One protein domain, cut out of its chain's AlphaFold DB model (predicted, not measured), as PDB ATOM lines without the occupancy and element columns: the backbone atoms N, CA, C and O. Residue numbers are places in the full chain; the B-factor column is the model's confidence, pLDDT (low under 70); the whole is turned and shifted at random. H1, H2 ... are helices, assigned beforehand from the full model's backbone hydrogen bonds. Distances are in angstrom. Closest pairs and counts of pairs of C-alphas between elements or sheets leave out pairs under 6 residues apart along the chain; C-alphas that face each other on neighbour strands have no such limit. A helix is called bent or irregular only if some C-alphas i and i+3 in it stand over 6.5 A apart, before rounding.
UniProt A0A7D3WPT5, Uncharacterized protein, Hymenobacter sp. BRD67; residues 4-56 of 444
ATOM      1  N   GLU A   4      13.212 -12.813  26.953       91.31
ATOM      2  CA  GLU A   4      12.885 -11.681  27.829       91.31
ATOM      3  C   GLU A   4      14.055 -11.299  28.738       91.31
ATOM      4  O   GLU A   4      14.456 -10.141  28.787       91.31
ATOM      5  N   GLU A   5      14.644 -12.287  29.410       90.50
ATOM      6  CA  GLU A   5      15.799 -12.104  30.290       90.50
ATOM      7  C   GLU A   5      17.026 -11.634  29.506       90.50
ATOM      8  O   GLU A   5      17.699 -10.689  29.912       90.50
ATOM      9  N   ARG A   6      17.244 -12.213  28.317       91.62
ATOM     10  CA  ARG A   6      18.284 -11.750  27.392       91.62
ATOM     11  C   ARG A   6      18.060 -10.305  26.949       91.62
ATOM     12  O   ARG A   6      19.017  -9.544  26.911       91.62
ATOM     13  N   LEU A   7      16.819  -9.909  26.644       92.19
ATOM     14  CA  LEU A   7      16.505  -8.519  26.299       92.19
ATOM     15  C   LEU A   7      16.833  -7.571  27.459       92.19
ATOM     16  O   LEU A   7      17.430  -6.525  27.227       92.19
ATOM     17  N   MET A   8      16.483  -7.932  28.695       90.50
ATOM     18  CA  MET A   8      16.809  -7.108  29.863       90.50
ATOM     19  C   MET A   8      18.322  -6.981  30.071       90.50
ATOM     20  O   MET A   8      18.812  -5.872  30.273       90.50
ATOM     21  N   GLN A   9      19.069  -8.084  29.980       90.00
ATOM     22  CA  GLN A   9      20.528  -8.072  30.122       90.00
ATOM     23  C   GLN A   9      21.207  -7.225  29.043       90.00
ATOM     24  O   GLN A   9      22.069  -6.417  29.370       90.00
ATOM     25  N   GLU A  10      20.781  -7.354  27.785       89.00
ATOM     26  CA  GLU A  10      21.318  -6.564  26.671       89.00
ATOM     27  C   GLU A  10      21.058  -5.067  26.851       89.00
ATOM     28  O   GLU A  10      21.952  -4.254  26.641       89.00
ATOM     29  N   VAL A  11      19.861  -4.685  27.311       87.94
ATOM     30  CA  VAL A  11      19.534  -3.277  27.584       87.94
ATOM     31  C   VAL A  11      20.342  -2.723  28.764       87.94
ATOM     32  O   VAL A  11      20.732  -1.557  28.742       87.94
ATOM     33  N   ILE A  12      20.607  -3.533  29.793       85.69
ATOM     34  CA  ILE A  12      21.412  -3.121  30.954       85.69
ATOM     35  C   ILE A  12      22.894  -3.002  30.586       85.69
ATOM     36  O   ILE A  12      23.549  -2.049  31.012       85.69
ATOM     37  N   ALA A  13      23.421  -3.958  29.820       87.19
ATOM     38  CA  ALA A  13      24.818  -3.984  29.407       87.19
ATOM     39  C   ALA A  13      25.126  -2.906  28.358       87.19
ATOM     40  O   ALA A  13      26.172  -2.267  28.425       87.19
ATOM     41  N   ASN A  14      24.198  -2.678  27.423       85.88
ATOM     42  CA  ASN A  14      24.388  -1.823  26.258       85.88
ATOM     43  C   ASN A  14      23.219  -0.826  26.092       85.88
ATOM     44  O   ASN A  14      22.445  -0.926  25.135       85.88
ATOM     45  N   PRO A  15      23.077   0.169  26.987       78.50
ATOM     46  CA  PRO A  15      21.935   1.090  26.983       78.50
ATOM     47  C   PRO A  15      21.831   1.963  25.720       78.50
ATOM     48  O   PRO A  15      20.762   2.502  25.443       78.50
ATOM     49  N   GLU A  16      22.910   2.094  24.942       82.94
ATOM     50  CA  GLU A  16      22.931   2.867  23.693       82.94
ATOM     51  C   GLU A  16      22.554   2.054  22.445       82.94
ATOM     52  O   GLU A  16      22.454   2.612  21.350       82.94
ATOM     53  N   MET A  17      22.326   0.740  22.570       86.44
ATOM     54  CA  MET A  17      21.945  -0.068  21.415       86.44
ATOM     55  C   MET A  17      20.607   0.385  20.831       86.44
ATOM     56  O   MET A  17      19.576   0.486  21.498       86.44
ATOM     57  N   THR A  18      20.606   0.574  19.515       89.12
ATOM     58  CA  THR A  18      19.388   0.838  18.756       89.12
ATOM     59  C   THR A  18      18.462  -0.378  18.768       89.12
ATOM     60  O   THR A  18      18.895  -1.530  18.858       89.12
ATOM     61  N   THR A  19      17.162  -0.144  18.566       87.12
ATOM     62  CA  THR A  19      16.175  -1.235  18.443       87.12
ATOM     63  C   THR A  19      16.562  -2.236  17.342       87.12
ATOM     64  O   THR A  19      16.341  -3.437  17.494       87.12
ATOM     65  N   ILE A  20      17.191  -1.768  16.258       90.12
ATOM     66  CA  ILE A  20      17.683  -2.614  15.160       90.12
ATOM     67  C   ILE A  20      18.811  -3.533  15.639       90.12
ATOM     68  O   ILE A  20      18.782  -4.733  15.363       90.12
ATOM     69  N   GLN A  21      19.789  -2.993  16.369       90.94
ATOM     70  CA  GLN A  21      20.899  -3.775  16.920       90.94
ATOM     71  C   GLN A  21      20.398  -4.807  17.937       90.94
ATOM     72  O   GLN A  21      20.790  -5.969  17.857       90.94
ATOM     73  N   LEU A  22      19.467  -4.429  18.820       90.88
ATOM     74  CA  LEU A  22      18.849  -5.361  19.772       90.88
ATOM     75  C   LEU A  22      18.076  -6.475  19.049       90.88
ATOM     76  O   LEU A  22      18.145  -7.638  19.438       90.88
ATOM     77  N   THR A  23      17.368  -6.137  17.965       92.00
ATOM     78  CA  THR A  23      16.629  -7.119  17.151       92.00
ATOM     79  C   THR A  23      17.585  -8.117  16.508       92.00
ATOM     80  O   THR A  23      17.344  -9.320  16.574       92.00
ATOM     81  N   LYS A  24      18.704  -7.641  15.951       92.12
ATOM     82  CA  LYS A  24      19.749  -8.515  15.403       92.12
ATOM     83  C   LYS A  24      20.388  -9.396  16.482       92.12
ATOM     84  O   LYS A  24      20.520 -10.588  16.239       92.12
ATOM     85  N   SER A  25      20.707  -8.863  17.666       90.88
ATOM     86  CA  SER A  25      21.283  -9.662  18.767       90.88
ATOM     87  C   SER A  25      20.339 -10.790  19.224       90.88
ATOM     88  O   SER A  25      20.751 -11.938  19.404       90.88
ATOM     89  N   LEU A  26      19.041 -10.500  19.357       91.44
ATOM     90  CA  LEU A  26      18.070 -11.450  19.915       91.44
ATOM     91  C   LEU A  26      17.461 -12.420  18.893       91.44
ATOM     92  O   LEU A  26      17.030 -13.512  19.275       91.44
ATOM     93  N   TYR A  27      17.390 -12.028  17.618       92.00
ATOM     94  CA  TYR A  27      16.711 -12.788  16.559       92.00
ATOM     95  C   TYR A  27      17.603 -13.107  15.347       92.00
ATOM     96  O   TYR A  27      17.116 -13.670  14.370       92.00
ATOM     97  N   GLY A  28      18.885 -12.735  15.367       91.44
ATOM     98  CA  GLY A  28      19.868 -13.000  14.306       91.44
ATOM     99  C   GLY A  28      19.776 -12.072  13.088       91.44
ATOM    100  O   GLY A  28      20.785 -11.798  12.446       91.44
ATOM    101  N   ALA A  29      18.594 -11.530  12.777       91.56
ATOM    102  CA  ALA A  29      18.382 -10.648  11.627       91.56
ATOM    103  C   ALA A  29      17.324  -9.569  11.899       91.56
ATOM    104  O   ALA A  29      16.420  -9.757  12.712       91.56
ATOM    105  N   ASN A  30      17.390  -8.458  11.162       90.25
ATOM    106  CA  ASN A  30      16.416  -7.362  11.245       90.25
ATOM    107  C   ASN A  30      15.308  -7.472  10.175       90.25
ATOM    108  O   ASN A  30      15.030  -6.503   9.472       90.25
ATOM    109  N   SER A  31      14.709  -8.654  10.014       93.12
ATOM    110  CA  SER A  31      13.577  -8.860   9.098       93.12
ATOM    111  C   SER A  31      12.290  -8.218   9.635       93.12
ATOM    112  O   SER A  31      12.164  -7.988  10.838       93.12
ATOM    113  N   ILE A  32      11.305  -7.974   8.763       91.19
ATOM    114  CA  ILE A  32       9.984  -7.433   9.148       91.19
ATOM    115  C   ILE A  32       9.336  -8.300  10.245       91.19
ATOM    116  O   ILE A  32       8.852  -7.779  11.252       91.19
ATOM    117  N   ASN A  33       9.417  -9.626  10.104       92.75
ATOM    118  CA  ASN A  33       8.891 -10.579  11.085       92.75
ATOM    119  C   ASN A  33       9.611 -10.466  12.439       92.75
ATOM    120  O   ASN A  33       8.962 -10.445  13.486       92.75
ATOM    121  N   ASN A  34      10.940 -10.321  12.441       93.50
ATOM    122  CA  ASN A  34      11.714 -10.169  13.674       93.50
ATOM    123  C   ASN A  34      11.470  -8.818  14.355       93.50
ATOM    124  O   ASN A  34      11.428  -8.755  15.581       93.50
ATOM    125  N   GLN A  35      11.243  -7.746  13.591       91.56
ATOM    126  CA  GLN A  35      10.838  -6.452  14.146       91.56
ATOM    127  C   GLN A  35       9.461  -6.537  14.822       91.56
ATOM    128  O   GLN A  35       9.268  -5.997  15.913       91.56
ATOM    129  N   ALA A  36       8.501  -7.244  14.215       92.94
ATOM    130  CA  ALA A  36       7.204  -7.508  14.837       92.94
ATOM    131  C   ALA A  36       7.351  -8.336  16.128       92.94
ATOM    132  O   ALA A  36       6.822  -7.940  17.168       92.94
ATOM    133  N   ALA A  37       8.144  -9.411  16.094       93.25
ATOM    134  CA  ALA A  37       8.429 -10.238  17.264       93.25
ATOM    135  C   ALA A  37       9.136  -9.455  18.385       93.25
ATOM    136  O   ALA A  37       8.812  -9.636  19.557       93.25
ATOM    137  N   MET A  38      10.059  -8.549  18.041       94.44
ATOM    138  CA  MET A  38      10.726  -7.659  18.994       94.44
ATOM    139  C   MET A  38       9.737  -6.691  19.657       94.44
ATOM    140  O   MET A  38       9.797  -6.494  20.871       94.44
ATOM    141  N   ARG A  39       8.794  -6.106  18.903       93.38
ATOM    142  CA  ARG A  39       7.739  -5.252  19.482       93.38
ATOM    143  C   ARG A  39       6.889  -6.022  20.495       93.38
ATOM    144  O   ARG A  39       6.681  -5.529  21.600       93.38
ATOM    145  N   GLN A  40       6.475  -7.243  20.156       94.88
ATOM    146  CA  GLN A  40       5.729  -8.115  21.071       94.88
ATOM    147  C   GLN A  40       6.555  -8.510  22.303       94.88
ATOM    148  O   GLN A  40       6.041  -8.511  23.417       94.88
ATOM    149  N   LEU A  41       7.841  -8.827  22.127       94.81
ATOM    150  CA  LEU A  41       8.737  -9.141  23.239       94.81
ATOM    151  C   LEU A  41       8.874  -7.954  24.197       94.81
ATOM    152  O   LEU A  41       8.743  -8.144  25.400       94.81
ATOM    153  N   ARG A  42       9.087  -6.741  23.671       93.62
ATOM    154  CA  ARG A  42       9.165  -5.516  24.476       93.62
ATOM    155  C   ARG A  42       7.882  -5.265  25.258       93.62
ATOM    156  O   ARG A  42       7.978  -4.985  26.445       93.62
ATOM    157  N   ALA A  43       6.720  -5.406  24.617       94.31
ATOM    158  CA  ALA A  43       5.428  -5.268  25.285       94.31
ATOM    159  C   ALA A  43       5.292  -6.271  26.443       94.31
ATOM    160  O   ALA A  43       5.090  -5.859  27.576       94.31
ATOM    161  N   ARG A  44       5.561  -7.564  26.204       95.12
ATOM    162  CA  ARG A  44       5.506  -8.592  27.261       95.12
ATOM    163  C   ARG A  44       6.479  -8.336  28.411       95.12
ATOM    164  O   ARG A  44       6.118  -8.541  29.565       95.12
ATOM    165  N   VAL A  45       7.711  -7.913  28.116       94.31
ATOM    166  CA  VAL A  45       8.687  -7.553  29.159       94.31
ATOM    167  C   VAL A  45       8.194  -6.349  29.954       94.31
ATOM    168  O   VAL A  45       8.258  -6.371  31.178       94.31
ATOM    169  N   GLN A  46       7.666  -5.325  29.283       93.62
ATOM    170  CA  GLN A  46       7.096  -4.157  29.942       93.62
ATOM    171  C   GLN A  46       5.918  -4.541  30.848       93.62
ATOM    172  O   GLN A  46       5.917  -4.141  32.007       93.62
ATOM    173  N   ASP A  47       4.987  -5.370  30.377       94.25
ATOM    174  CA  ASP A  47       3.851  -5.852  31.173       94.25
ATOM    175  C   ASP A  47       4.323  -6.633  32.406       94.25
ATOM    176  O   ASP A  47       3.860  -6.398  33.523       94.25
ATOM    177  N   LYS A  48       5.318  -7.515  32.239       93.12
ATOM    178  CA  LYS A  48       5.936  -8.228  33.364       93.12
ATOM    179  C   LYS A  48       6.571  -7.263  34.360       93.12
ATOM    180  O   LYS A  48       6.349  -7.425  35.556       93.12
ATOM    181  N   LEU A  49       7.320  -6.261  33.903       91.44
ATOM    182  CA  LEU A  49       7.934  -5.259  34.780       91.44
ATOM    183  C   LEU A  49       6.886  -4.416  35.519       91.44
ATOM    184  O   LEU A  49       7.070  -4.136  36.702       91.44
ATOM    185  N   LEU A  50       5.780  -4.055  34.861       92.12
ATOM    186  CA  LEU A  50       4.658  -3.360  35.496       92.12
ATOM    187  C   LEU A  50       4.019  -4.219  36.592       92.12
ATOM    188  O   LEU A  50       3.777  -3.717  37.686       92.12
ATOM    189  N   ASN A  51       3.845  -5.523  36.359       91.00
ATOM    190  CA  ASN A  51       3.370  -6.448  37.393       91.00
ATOM    191  C   ASN A  51       4.356  -6.567  38.564       91.00
ATOM    192  O   ASN A  51       3.940  -6.729  39.708       91.00
ATOM    193  N   HIS A  52       5.660  -6.435  38.311       91.06
ATOM    194  CA  HIS A  52       6.659  -6.459  39.379       91.06
ATOM    195  C   HIS A  52       6.629  -5.218  40.277       91.06
ATOM    196  O   HIS A  52       7.167  -5.272  41.382       91.06
ATOM    197  N   LEU A  53       5.964  -4.128  39.867       88.75
ATOM    198  CA  LEU A  53       5.797  -2.946  40.717       88.75
ATOM    199  C   LEU A  53       5.076  -3.276  42.032       88.75
ATOM    200  O   LEU A  53       5.395  -2.668  43.050       88.75
ATOM    201  N   TYR A  54       4.173  -4.263  42.029       85.75
ATOM    202  CA  TYR A  54       3.439  -4.710  43.219       85.75
ATOM    203  C   TYR A  54       4.301  -5.484  44.229       85.75
ATOM    204  O   TYR A  54       3.888  -5.652  45.374       85.75
ATOM    205  N   PHE A  55       5.491  -5.943  43.831       88.12
ATOM    206  CA  PHE A  55       6.414  -6.699  44.688       88.12
ATOM    207  C   PHE A  55       7.614  -5.869  45.158       88.12
ATOM    208  O   PHE A  55       8.541  -6.407  45.763       88.12
ATOM    209  N   LEU A  56       7.635  -4.568  44.861       86.88
ATOM    210  CA  LEU A  56       8.715  -3.698  45.303       86.88
ATOM    211  C   LEU A  56       8.672  -3.508  46.822       86.88
ATOM    212  O   LEU A  56       7.640  -3.167  47.397       86.88
TER     213      LEU A  56
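What this domain is: This is residues 4 to 56 of the 444 residues of an uncharacterized protein of Hymenobacter sp. BRD67 (UniProt A0A7D3WPT5). One long straight helix, H3, makes the length of the domain, and two short helices, H1 and H2, pack on the same side of it, both crossing its line at nearly a right angle. H1 meets H3 with its first residues near the middle of H3, H2 sits nearer the beginning of H3, and residues 49 to 56, most of them in H3, stick out free beyond this body. The printed part has 53 residues with three named helices, in the order H1, H2, H3, and no named strand; the class is all helix. The whole is only just compact, close to loose, with a radius of gyration of the C-alphas of 11.8 A, and its outline is elongated, spanning 36 by 22 by 14 A.

Where its parts are: H1 comes first, residues 4 to 13, and is 14.3 A long from first to last C-alpha; C-alpha 4 is at (12.885, -11.681, 27.829). H2 follows with residues 19 to 27, 11.7 A long, beginning at C-alpha 19 at (16.175, -1.235, 18.443). H3 takes residues 32 to 55 and is 35.7 A long; it runs from C-alpha 32 at (9.984, -7.433, 9.148) to C-alpha 55 at (6.414, -6.699, 44.688). H3 is neither bent nor irregular, but only just: C-alphas 51 and 54 are 6.1 A apart.

How they stand to each other: H1 and H2 touch, their closest C-alphas being those of Leu 7 and Leu 26, 7.2 A apart. Their lines stand at a steep tilt of 49 degrees, and they run opposite ways. H1 and H3 only just touch, with 3 pairs of C-alphas within 8 A; the closest are those of Glu 4 and Val 45, 6.0 A apart. H3 touches H1 with residues 41 to 45 alone, and the lines of the two helices are about perpendicular, at 87 degrees. H2 and H3 touch through residues 34 to 38 alone of H3, with the C-alphas of Thr 23 and Met 38 closest at 6.2 A. Their lines are also about perpendicular, at 87 degrees. The helix packing is mostly crossed, with no touching pair at a shallow tilt. In H1 and H2 each backbone O i to N i+4 pair is within hydrogen-bond range, and in H3 18 of 20 are.

The domain as a whole: The two C-alphas farthest apart are those of Ser 31 and Leu 56, at 36.9 A. Without residues 49 to 56, which stand free, the body of 45 residues spans 24 by 22 by 13 A, with a radius of gyration of 9.8 A. The links from H1 to H2 and from H2 to H3 are both tight, with 5 and 4 residues. The printed part has no cut. The mean pLDDT of the printed part is 90.7, and no printed residue is under 70.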